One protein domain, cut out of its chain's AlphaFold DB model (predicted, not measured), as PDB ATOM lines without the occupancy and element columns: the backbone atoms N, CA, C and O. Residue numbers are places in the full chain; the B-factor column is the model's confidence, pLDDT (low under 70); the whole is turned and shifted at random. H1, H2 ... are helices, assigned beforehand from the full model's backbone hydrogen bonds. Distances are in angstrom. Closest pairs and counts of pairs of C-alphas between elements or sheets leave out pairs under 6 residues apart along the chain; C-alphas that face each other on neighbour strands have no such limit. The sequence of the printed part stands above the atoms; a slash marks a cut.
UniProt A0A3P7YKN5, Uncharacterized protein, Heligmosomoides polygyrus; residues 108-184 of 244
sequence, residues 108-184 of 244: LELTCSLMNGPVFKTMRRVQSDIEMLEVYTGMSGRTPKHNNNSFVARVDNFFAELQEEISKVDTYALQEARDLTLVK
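This is residues 108 to 184 of the 244 residues of an uncharacterized protein of Heligmosomoides polygyrus (UniProt A0A3P7YKN5). Short H1 and longer H2 make an open corner, a long loop folds back, and long H3 returns past both; residues 167 to 184 stick out as an arm that makes much of the length. The printed part has 77 residues with three named helices, H1, H2, H3, and no named strand: all helix. It is extended, with a radius of gyration of the C-alphas of 19.8 A, spanning 69 by 27 by 14 A.

H1, residues 108 to 116, and H2, residues 118 to 137, are close but not clearly touching: their closest C-alphas, Leu 114 and Phe 120, are 7.1 A apart, at a steep tilt of 51 degrees, the same way. H3, residues 151 to 183, is close to but not clearly touching H2, closest C-alphas Arg 124 and Val 152 at 6.5 A, at a steep tilt of 50 degrees, opposite ways. H3 is likewise close to but not clearly touching H1, closest C-alphas Leu 108 and Gln 163 at 7.6 A, at a shallow tilt of 19 degrees, opposite ways. In H1 and H2 every O i to N i+4 pair is within hydrogen-bond range; in H3, 28 of 29.

H1 begins at C-alpha 108 (99.680, 104.304, -16.444) and is 12.1 A long; H2 is 28.5 A. H3, 48.8 A, ends at C-alpha 183 (68.461, 100.297, -28.988).

The printed part has no cut; the C-alphas of Thr 137 and Lys 184, the two farthest apart, are 69.4 A apart. The link H1 to H2 is tight and H2 to H3 long. Residues 138 to 148 and 169 to 184 have pLDDT under 70.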
ATOM      1  N   LEU A 108      99.903 103.694 -17.749       73.00
ATOM      2  CA  LEU A 108      99.680 104.304 -16.444       73.00
ATOM      3  C   LEU A 108     100.431 103.569 -15.327       73.00
ATOM      4  O   LEU A 108     101.036 104.209 -14.469       73.00
ATOM      5  N   GLU A 109     100.455 102.238 -15.351       74.62
ATOM      6  CA  GLU A 109     101.210 101.453 -14.371       74.62
ATOM      7  C   GLU A 109     102.719 101.659 -14.560       74.62
ATOM      8  O   GLU A 109     103.457 101.896 -13.598       74.62
ATOM      9  N   LEU A 110     103.174 101.690 -15.815       79.44
ATOM     10  CA  LEU A 110     104.571 101.953 -16.150       79.44
ATOM     11  C   LEU A 110     105.007 103.364 -15.730       79.44
ATOM     12  O   LEU A 110     106.086 103.538 -15.158       79.44
ATOM     13  N   THR A 111     104.170 104.378 -15.960       78.50
ATOM     14  CA  THR A 111     104.455 105.753 -15.515       78.50
ATOM     15  C   THR A 111     104.408 105.888 -13.990       78.50
ATOM     16  O   THR A 111     105.301 106.520 -13.423       78.50
ATOM     17  N   CYS A 112     103.474 105.221 -13.299       77.56
ATOM     18  CA  CYS A 112     103.465 105.095 -11.835       77.56
ATOM     19  C   CYS A 112     104.764 104.477 -11.304       77.56
ATOM     20  O   CYS A 112     105.372 105.000 -10.363       77.56
ATOM     21  N   SER A 113     105.203 103.374 -11.910       84.25
ATOM     22  CA  SER A 113     106.441 102.678 -11.552       84.25
ATOM     23  C   SER A 113     107.661 103.583 -11.751       84.25
ATOM     24  O   SER A 113     108.501 103.715 -10.857       84.25
ATOM     25  N   LEU A 114     107.705 104.320 -12.866       84.44
ATOM     26  CA  LEU A 114     108.772 105.272 -13.169       84.44
ATOM     27  C   LEU A 114     108.821 106.443 -12.174       84.44
ATOM     28  O   LEU A 114     109.898 106.774 -11.670       84.44
ATOM     29  N   MET A 115     107.673 107.047 -11.845       80.19
ATOM     30  CA  MET A 115     107.592 108.149 -10.874       80.19
ATOM     31  C   MET A 115     107.964 107.715  -9.452       80.19
ATOM     32  O   MET A 115     108.542 108.494  -8.685       80.19
ATOM     33  N   ASN A 116     107.653 106.468  -9.095       83.38
ATOM     34  CA  ASN A 116     108.018 105.872  -7.812       83.38
ATOM     35  C   ASN A 116     109.433 105.269  -7.805       83.38
ATOM     36  O   ASN A 116     109.918 104.844  -6.746       83.38
ATOM     37  N   GLY A 117     110.111 105.278  -8.951       88.50
ATOM     38  CA  GLY A 117     111.458 104.765  -9.127       88.50
ATOM     39  C   GLY A 117     112.526 105.551  -8.348       88.50
ATOM     40  O   GLY A 117     112.345 106.722  -7.992       88.50
ATOM     41  N   PRO A 118     113.688 104.926  -8.083       87.19
ATOM     42  CA  PRO A 118     114.761 105.522  -7.278       87.19
ATOM     43  C   PRO A 118     115.375 106.776  -7.920       87.19
ATOM     44  O   PRO A 118     115.772 107.711  -7.218       87.19
ATOM     45  N   VAL A 119     115.413 106.824  -9.253       86.56
ATOM     46  CA  VAL A 119     115.949 107.962 -10.013       86.56
ATOM     47  C   VAL A 119     115.061 109.192  -9.833       86.56
ATOM     48  O   VAL A 119     115.548 110.256  -9.449       86.56
ATOM     49  N   PHE A 120     113.750 109.039 -10.028       86.62
ATOM     50  CA  PHE A 120     112.805 110.149  -9.921       86.62
ATOM     51  C   PHE A 120     112.684 110.660  -8.477       86.62
ATOM     52  O   PHE A 120     112.646 111.867  -8.245       86.62
ATOM     53  N   LYS A 121     112.744 109.761  -7.483       86.81
ATOM     54  CA  LYS A 121     112.828 110.128  -6.056       86.81
ATOM     55  C   LYS A 121     114.065 110.969  -5.740       86.81
ATOM     56  O   LYS A 121     113.956 111.991  -5.064       86.81
ATOM     57  N   THR A 122     115.230 110.562  -6.245       88.38
ATOM     58  CA  THR A 122     116.478 111.320  -6.066       88.38
ATOM     59  C   THR A 122     116.383 112.692  -6.728       88.38
ATOM     60  O   THR A 122     116.729 113.695  -6.112       88.38
ATOM     61  N   MET A 123     115.829 112.762  -7.940       86.56
ATOM     62  CA  MET A 123     115.612 114.023  -8.649       86.56
ATOM     63  C   MET A 123     114.648 114.956  -7.899       86.56
ATOM     64  O   MET A 123     114.929 116.147  -7.779       86.56
ATOM     65  N   ARG A 124     113.559 114.424  -7.326       85.19
ATOM     66  CA  ARG A 124     112.617 115.187  -6.489       85.19
ATOM     67  C   ARG A 124     113.309 115.774  -5.257       85.19
ATOM     68  O   ARG A 124     113.087 116.935  -4.925       85.19
ATOM     69  N   ARG A 125     114.186 114.998  -4.615       86.38
ATOM     70  CA  ARG A 125     114.984 115.467  -3.475       86.38
ATOM     71  C   ARG A 125     115.945 116.587  -3.874       86.38
ATOM     72  O   ARG A 125     115.926 117.639  -3.251       86.38
ATOM     73  N   VAL A 126     116.716 116.390  -4.943       87.56
ATOM     74  CA  VAL A 126     117.660 117.398  -5.454       87.56
ATOM     75  C   VAL A 126     116.937 118.693  -5.823       87.56
ATOM     76  O   VAL A 126     117.395 119.773  -5.464       87.56
ATOM     77  N   GLN A 127     115.781 118.601  -6.482       83.88
ATOM     78  CA  GLN A 127     114.968 119.770  -6.816       83.88
ATOM     79  C   GLN A 127     114.509 120.526  -5.555       83.88
ATOM     80  O   GLN A 127     114.632 121.748  -5.507       83.88
ATOM     81  N   SER A 128     114.042 119.815  -4.520       83.50
ATOM     82  CA  SER A 128     113.652 120.422  -3.239       83.50
ATOM     83  C   SER A 128     114.831 121.093  -2.528       83.50
ATOM     84  O   SER A 128     114.663 122.162  -1.940       83.50
ATOM     85  N   ASP A 129     116.017 120.485  -2.578       84.38
ATOM     86  CA  ASP A 129     117.227 121.041  -1.971       84.38
ATOM     87  C   ASP A 129     117.657 122.325  -2.699       84.38
ATOM     88  O   ASP A 129     118.011 123.320  -2.063       84.38
ATOM     89  N   ILE A 130     117.558 122.346  -4.032       82.38
ATOM     90  CA  ILE A 130     117.840 123.541  -4.835       82.38
ATOM     91  C   ILE A 130     116.835 124.656  -4.518       82.38
ATOM     92  O   ILE A 130     117.245 125.797  -4.314       82.38
ATOM     93  N   GLU A 131     115.541 124.347  -4.424       81.50
ATOM     94  CA  GLU A 131     114.505 125.330  -4.078       81.50
ATOM     95  C   GLU A 131     114.704 125.906  -2.667       81.50
ATOM     96  O   GLU A 131     114.587 127.118  -2.469       81.50
ATOM     97  N   MET A 132     115.092 125.075  -1.694       81.88
ATOM     98  CA  MET A 132     115.446 125.533  -0.346       81.88
ATOM     99  C   MET A 132     116.661 126.473  -0.364       81.88
ATOM    100  O   MET A 132     116.662 127.514   0.302       81.88
ATOM    101  N   LEU A 133     117.691 126.132  -1.143       80.81
ATOM    102  CA  LEU A 133     118.891 126.954  -1.285       80.81
ATOM    103  C   LEU A 133     118.609 128.279  -2.004       80.81
ATOM    104  O   LEU A 133     119.195 129.298  -1.628       80.81
ATOM    105  N   GLU A 134     117.702 128.311  -2.983       78.19
ATOM    106  CA  GLU A 134     117.254 129.558  -3.625       78.19
ATOM    107  C   GLU A 134     116.625 130.518  -2.603       78.19
ATOM    108  O   GLU A 134     116.939 131.710  -2.607       78.19
ATOM    109  N   VAL A 135     115.791 130.000  -1.693       77.69
ATOM    110  CA  VAL A 135     115.153 130.798  -0.630       77.69
ATOM    111  C   VAL A 135     116.191 131.331   0.360       77.69
ATOM    112  O   VAL A 135     116.138 132.503   0.731       77.69
ATOM    113  N   TYR A 136     117.157 130.503   0.766       77.06
ATOM    114  CA  TYR A 136     118.170 130.889   1.754       77.06
ATOM    115  C   TYR A 136     119.195 131.897   1.212       77.06
ATOM    116  O   TYR A 136     119.634 132.795   1.927       77.06
ATOM    117  N   THR A 137     119.587 131.762  -0.056       76.19
ATOM    118  CA  THR A 137     120.628 132.602  -0.676       76.19
ATOM    119  C   THR A 137     120.086 133.875  -1.327       76.19
ATOM    120  O   THR A 137     120.871 134.713  -1.769       76.19
ATOM    121  N   GLY A 138     118.760 134.032  -1.420       67.75
ATOM    122  CA  GLY A 138     118.121 135.153  -2.117       67.75
ATOM    123  C   GLY A 138     118.367 135.163  -3.632       67.75
ATOM    124  O   GLY A 138     118.028 136.134  -4.308       67.75
ATOM    125  N   MET A 139     118.951 134.094  -4.186       65.62
ATOM    126  CA  MET A 139     119.268 133.959  -5.609       65.62
ATOM    127  C   MET A 139     118.086 133.333  -6.355       65.62
ATOM    128  O   MET A 139     118.146 132.188  -6.802       65.62
ATOM    129  N   SER A 140     116.992 134.084  -6.471       61.00
ATOM    130  CA  SER A 140     115.812 133.644  -7.222       61.00
ATOM    131  C   SER A 140     116.124 133.540  -8.724       61.00
ATOM    132  O   SER A 140     116.619 134.500  -9.315       61.00
ATOM    133  N   GLY A 141     115.822 132.389  -9.345       61.16
ATOM    134  CA  GLY A 141     115.814 132.229 -10.810       61.16
ATOM    135  C   GLY A 141     116.942 131.395 -11.432       61.16
ATOM    136  O   GLY A 141     117.179 131.520 -12.631       61.16
ATOM    137  N   ARG A 142     117.651 130.555 -10.662       62.16
ATOM    138  CA  ARG A 142     118.660 129.628 -11.220       62.16
ATOM    139  C   ARG A 142     118.058 128.314 -11.701       62.16
ATOM    140  O   ARG A 142     118.586 127.710 -12.632       62.16
ATOM    141  N   THR A 143     116.950 127.890 -11.107       62.62
ATOM    142  CA  THR A 143     116.148 126.795 -11.648       62.62
ATOM    143  C   THR A 143     115.333 127.277 -12.847       62.62
ATOM    144  O   THR A 143     114.676 128.320 -12.765       62.62
ATOM    145  N   PRO A 144     115.336 126.540 -13.973       62.44
ATOM    146  CA  PRO A 144     114.462 126.840 -15.097       62.44
ATOM    147  C   PRO A 144     113.003 126.597 -14.684       62.44
ATOM    148  O   PRO A 144     112.472 125.488 -14.789       62.44
ATOM    149  N   LYS A 145     112.354 127.649 -14.182       63.44
ATOM    150  CA  LYS A 145     110.915 127.685 -13.910       63.44
ATOM    151  C   LYS A 145     110.204 128.025 -15.212       63.44
ATOM    152  O   LYS A 145     110.450 129.068 -15.809       63.44
ATOM    153  N   HIS A 146     109.315 127.144 -15.649       58.03
ATOM    154  CA  HIS A 146     108.431 127.412 -16.776       58.03
ATOM    155  C   HIS A 146     107.057 127.763 -16.207       58.03
ATOM    156  O   HIS A 146     106.483 126.961 -15.472       58.03
ATOM    157  N   ASN A 147     106.539 128.954 -16.516       60.75
ATOM    158  CA  ASN A 147     105.283 129.476 -15.956       60.75
ATOM    159  C   ASN A 147     105.231 129.422 -14.414       60.75
ATOM    160  O   ASN A 147     104.227 129.011 -13.846       60.75
ATOM    161  N   ASN A 148     106.322 129.799 -13.739       66.56
ATOM    162  CA  ASN A 148     106.472 129.790 -12.271       66.56
ATOM    163  C   ASN A 148     106.405 128.413 -11.582       66.56
ATOM    164  O   ASN A 148     106.599 128.349 -10.369       66.56
ATOM    165  N   ASN A 149     106.225 127.319 -12.327       71.19
ATOM    166  CA  ASN A 149     106.157 125.971 -11.770       71.19
ATOM    167  C   ASN A 149     107.513 125.261 -11.860       71.19
ATOM    168  O   ASN A 149     108.234 125.372 -12.861       71.19
ATOM    169  N   SER A 150     107.848 124.497 -10.817       77.19
ATOM    170  CA  SER A 150     109.016 123.618 -10.829       77.19
ATOM    171  C   SER A 150     108.819 122.473 -11.824       77.19
ATOM    172  O   SER A 150     107.700 122.129 -12.210       77.19
ATOM    173  N   PHE A 151     109.920 121.884 -12.293       79.56
ATOM    174  CA  PHE A 151     109.859 120.730 -13.192       79.56
ATOM    175  C   PHE A 151     109.068 119.568 -12.575       79.56
ATOM    176  O   PHE A 151     108.211 119.003 -13.245       79.56
ATOM    177  N   VAL A 152     109.284 119.284 -11.288       81.00
ATOM    178  CA  VAL A 152     108.566 118.229 -10.556       81.00
ATOM    179  C   VAL A 152     107.065 118.517 -10.512       81.00
ATOM    180  O   VAL A 152     106.285 117.656 -10.896       81.00
ATOM    181  N   ALA A 153     106.664 119.746 -10.166       80.00
ATOM    182  CA  ALA A 153     105.252 120.128 -10.139       80.00
ATOM    183  C   ALA A 153     104.581 120.002 -11.516       80.00
ATOM    184  O   ALA A 153     103.408 119.660 -11.609       80.00
ATOM    185  N   ARG A 154     105.319 120.253 -12.606       81.50
ATOM    186  CA  ARG A 154     104.801 120.039 -13.964       81.50
ATOM    187  C   ARG A 154     104.587 118.564 -14.269       81.50
ATOM    188  O   ARG A 154     103.548 118.228 -14.818       81.50
ATOM    189  N   VAL A 155     105.545 117.704 -13.925       82.88
ATOM    190  CA  VAL A 155     105.407 116.257 -14.141       82.88
ATOM    191  C   VAL A 155     104.242 115.699 -13.323       82.88
ATOM    192  O   VAL A 155     103.439 114.953 -13.870       82.88
ATOM    193  N   ASP A 156     104.098 116.124 -12.066       84.00
ATOM    194  CA  ASP A 156     102.977 115.709 -11.217       84.00
ATOM    195  C   ASP A 156     101.624 116.189 -11.800       84.00
ATOM    196  O   ASP A 156     100.660 115.427 -11.825       84.00
ATOM    197  N   ASN A 157     101.556 117.412 -12.349       84.81
ATOM    198  CA  ASN A 157     100.350 117.921 -13.019       84.81
ATOM    199  C   ASN A 157     100.007 117.140 -14.295       84.81
ATOM    200  O   ASN A 157      98.846 116.797 -14.490       84.81
ATOM    201  N   PHE A 158     100.993 116.844 -15.148       83.19
ATOM    202  CA  PHE A 158     100.766 116.044 -16.355       83.19
ATOM    203  C   PHE A 158     100.308 114.630 -16.014       83.19
ATOM    204  O   PHE A 158      99.436 114.085 -16.678       83.19
ATOM    205  N   PHE A 159     100.871 114.037 -14.963       82.88
ATOM    206  CA  PHE A 159     100.436 112.729 -14.503       82.88
ATOM    207  C   PHE A 159      98.984 112.757 -13.999       82.88
ATOM    208  O   PHE A 159      98.199 111.879 -14.350       82.88
ATOM    209  N   ALA A 160      98.606 113.781 -13.230       83.94
ATOM    210  CA  ALA A 160      97.228 113.956 -12.771       83.94
ATOM    211  C   ALA A 160      96.247 114.188 -13.936       83.94
ATOM    212  O   ALA A 160      95.159 113.618 -13.938       83.94
ATOM    213  N   GLU A 161      96.642 114.978 -14.937       86.06
ATOM    214  CA  GLU A 161      95.857 115.219 -16.155       86.06
ATOM    215  C   GLU A 161      95.652 113.928 -16.957       86.06
ATOM    216  O   GLU A 161      94.523 113.614 -17.326       86.06
ATOM    217  N   LEU A 162      96.709 113.132 -17.144       81.12
ATOM    218  CA  LEU A 162      96.623 111.822 -17.799       81.12
ATOM    219  C   LEU A 162      95.709 110.860 -17.032       81.12
ATOM    220  O   LEU A 162      94.910 110.149 -17.637       81.12
ATOM    221  N   GLN A 163      95.792 110.849 -15.700       80.81
ATOM    222  CA  GLN A 163      94.920 110.026 -14.863       80.81
ATOM    223  C   GLN A 163      93.448 110.453 -14.988       80.81
ATOM    224  O   GLN A 163      92.557 109.603 -15.055       80.81
ATOM    225  N   GLU A 164      93.180 111.760 -15.065       85.12
ATOM    226  CA  GLU A 164      91.838 112.296 -15.294       85.12
ATOM    227  C   GLU A 164      91.330 111.965 -16.709       85.12
ATOM    228  O   GLU A 164      90.178 111.563 -16.875       85.12
ATOM    229  N   GLU A 165      92.173 112.093 -17.731       80.69
ATOM    230  CA  GLU A 165      91.815 111.812 -19.124       80.69
ATOM    231  C   GLU A 165      91.499 110.329 -19.350       80.69
ATOM    232  O   GLU A 165      90.468 110.008 -19.944       80.69
ATOM    233  N   ILE A 166      92.297 109.424 -18.781       75.06
ATOM    234  CA  ILE A 166      92.021 107.979 -18.809       75.06
ATOM    235  C   ILE A 166      90.699 107.674 -18.090       75.06
ATOM    236  O   ILE A 166      89.848 106.976 -18.638       75.06
ATOM    237  N   SER A 167      90.459 108.286 -16.923       75.69
ATOM    238  CA  SER A 167      89.195 108.094 -16.197       75.69
ATOM    239  C   SER A 167      87.968 108.560 -16.993       75.69
ATOM    240  O   SER A 167      86.891 107.973 -16.879       75.69
ATOM    241  N   LYS A 168      88.114 109.581 -17.850       77.06
ATOM    242  CA  LYS A 168      87.049 110.028 -18.757       77.06
ATOM    243  C   LYS A 168      86.796 108.999 -19.856       77.06
ATOM    244  O   LYS A 168      85.635 108.680 -20.110       77.06
ATOM    245  N   VAL A 169      87.842 108.454 -20.476       67.94
ATOM    246  CA  VAL A 169      87.719 107.424 -21.526       67.94
ATOM    247  C   VAL A 169      86.980 106.186 -21.005       67.94
ATOM    248  O   VAL A 169      86.049 105.718 -21.663       67.94
ATOM    249  N   ASP A 170      87.280 105.747 -19.780       58.69
ATOM    250  CA  ASP A 170      86.570 104.634 -19.132       58.69
ATOM    251  C   ASP A 170      85.074 104.934 -18.909       58.69
ATOM    252  O   ASP A 170      84.218 104.053 -19.032       58.69
ATOM    253  N   THR A 171      84.716 106.196 -18.639       58.00
ATOM    254  CA  THR A 171      83.305 106.603 -18.501       58.00
ATOM    255  C   THR A 171      82.566 106.727 -19.835       58.00
ATOM    256  O   THR A 171      81.382 106.385 -19.897       58.00
ATOM    257  N   TYR A 172      83.232 107.151 -20.916       53.81
ATOM    258  CA  TYR A 172      82.629 107.202 -22.254       53.81
ATOM    259  C   TYR A 172      82.384 105.797 -22.825       53.81
ATOM    260  O   TYR A 172      81.321 105.565 -23.402       53.81
ATOM    261  N   ALA A 173      83.283 104.839 -22.568       52.69
ATOM    262  CA  ALA A 173      83.093 103.432 -22.936       52.69
ATOM    263  C   ALA A 173      81.863 102.798 -22.247       52.69
ATOM    264  O   ALA A 173      81.143 101.995 -22.842       52.69
ATOM    265  N   LEU A 174      81.558 103.207 -21.008       52.28
ATOM    266  CA  LEU A 174      80.346 102.787 -20.292       52.28
ATOM    267  C   LEU A 174      79.067 103.491 -20.780       52.28
ATOM    268  O   LEU A 174      77.984 102.904 -20.709       52.28
ATOM    269  N   GLN A 175      79.165 104.728 -21.272       51.91
ATOM    270  CA  GLN A 175      78.030 105.474 -21.823       51.91
ATOM    271  C   GLN A 175      77.624 104.931 -23.206       51.91
ATOM    272  O   GLN A 175      76.440 104.695 -23.441       51.91
ATOM    273  N   GLU A 176      78.592 104.622 -24.073       52.91
ATOM    274  CA  GLU A 176      78.352 104.008 -25.388       52.91
ATOM    275  C   GLU A 176      77.751 102.596 -25.255       52.91
ATOM    276  O   GLU A 176      76.809 102.238 -25.967       52.91
ATOM    277  N   ALA A 177      78.197 101.821 -24.257       52.84
ATOM    278  CA  ALA A 177      77.590 100.535 -23.916       52.84
ATOM    279  C   ALA A 177      76.132 100.672 -23.431       52.84
ATOM    280  O   ALA A 177      75.294  99.826 -23.756       52.84
ATOM    281  N   ARG A 178      75.796 101.742 -22.695       49.38
ATOM    282  CA  ARG A 178      74.416 102.026 -22.261       49.38
ATOM    283  C   ARG A 178      73.514 102.453 -23.418       49.38
ATOM    284  O   ARG A 178      72.387 101.957 -23.511       49.38
ATOM    285  N   ASP A 179      74.012 103.279 -24.330       49.69
ATOM    286  CA  ASP A 179      73.251 103.730 -25.500       49.69
ATOM    287  C   ASP A 179      72.995 102.575 -26.493       49.69
ATOM    288  O   ASP A 179      71.904 102.467 -27.058       49.69
ATOM    289  N   LEU A 180      73.923 101.614 -26.609       54.19
ATOM    290  CA  LEU A 180      73.729 100.366 -27.367       54.19
ATOM    291  C   LEU A 180      72.719  99.397 -26.724       54.19
ATOM    292  O   LEU A 180      72.051  98.648 -27.444       54.19
ATOM    293  N   THR A 181      72.574  99.400 -25.393       47.50
ATOM    294  CA  THR A 181      71.559  98.573 -24.710       47.50
ATOM    295  C   THR A 181      70.139  99.126 -24.825       47.50
ATOM    296  O   THR A 181      69.197  98.336 -24.830       47.50
ATOM    297  N   LEU A 182      69.965 100.442 -25.000       41.47
ATOM    298  CA  LEU A 182      68.646 101.062 -25.194       41.47
ATOM    299  C   LEU A 182      68.070 100.850 -26.605       41.47
ATOM    300  O   LEU A 182      66.855 100.873 -26.770       41.47
ATOM    301  N   VAL A 183      68.913 100.584 -27.610       40.97
ATOM    302  CA  VAL A 183      68.461 100.297 -28.988       40.97
ATOM    303  C   VAL A 183      68.033  98.831 -29.173       40.97
ATOM    304  O   VAL A 183      67.251  98.528 -30.069       40.97
ATOM    305  N   LYS A 184      68.505  97.898 -28.332       44.25
ATOM    306  CA  LYS A 184      68.287  96.448 -28.523       44.25
ATOM    307  C   LYS A 184      67.078  95.849 -27.792       44.25
ATOM    308  O   LYS A 184      66.829  94.660 -27.955       44.25
TER     309      LYS A 184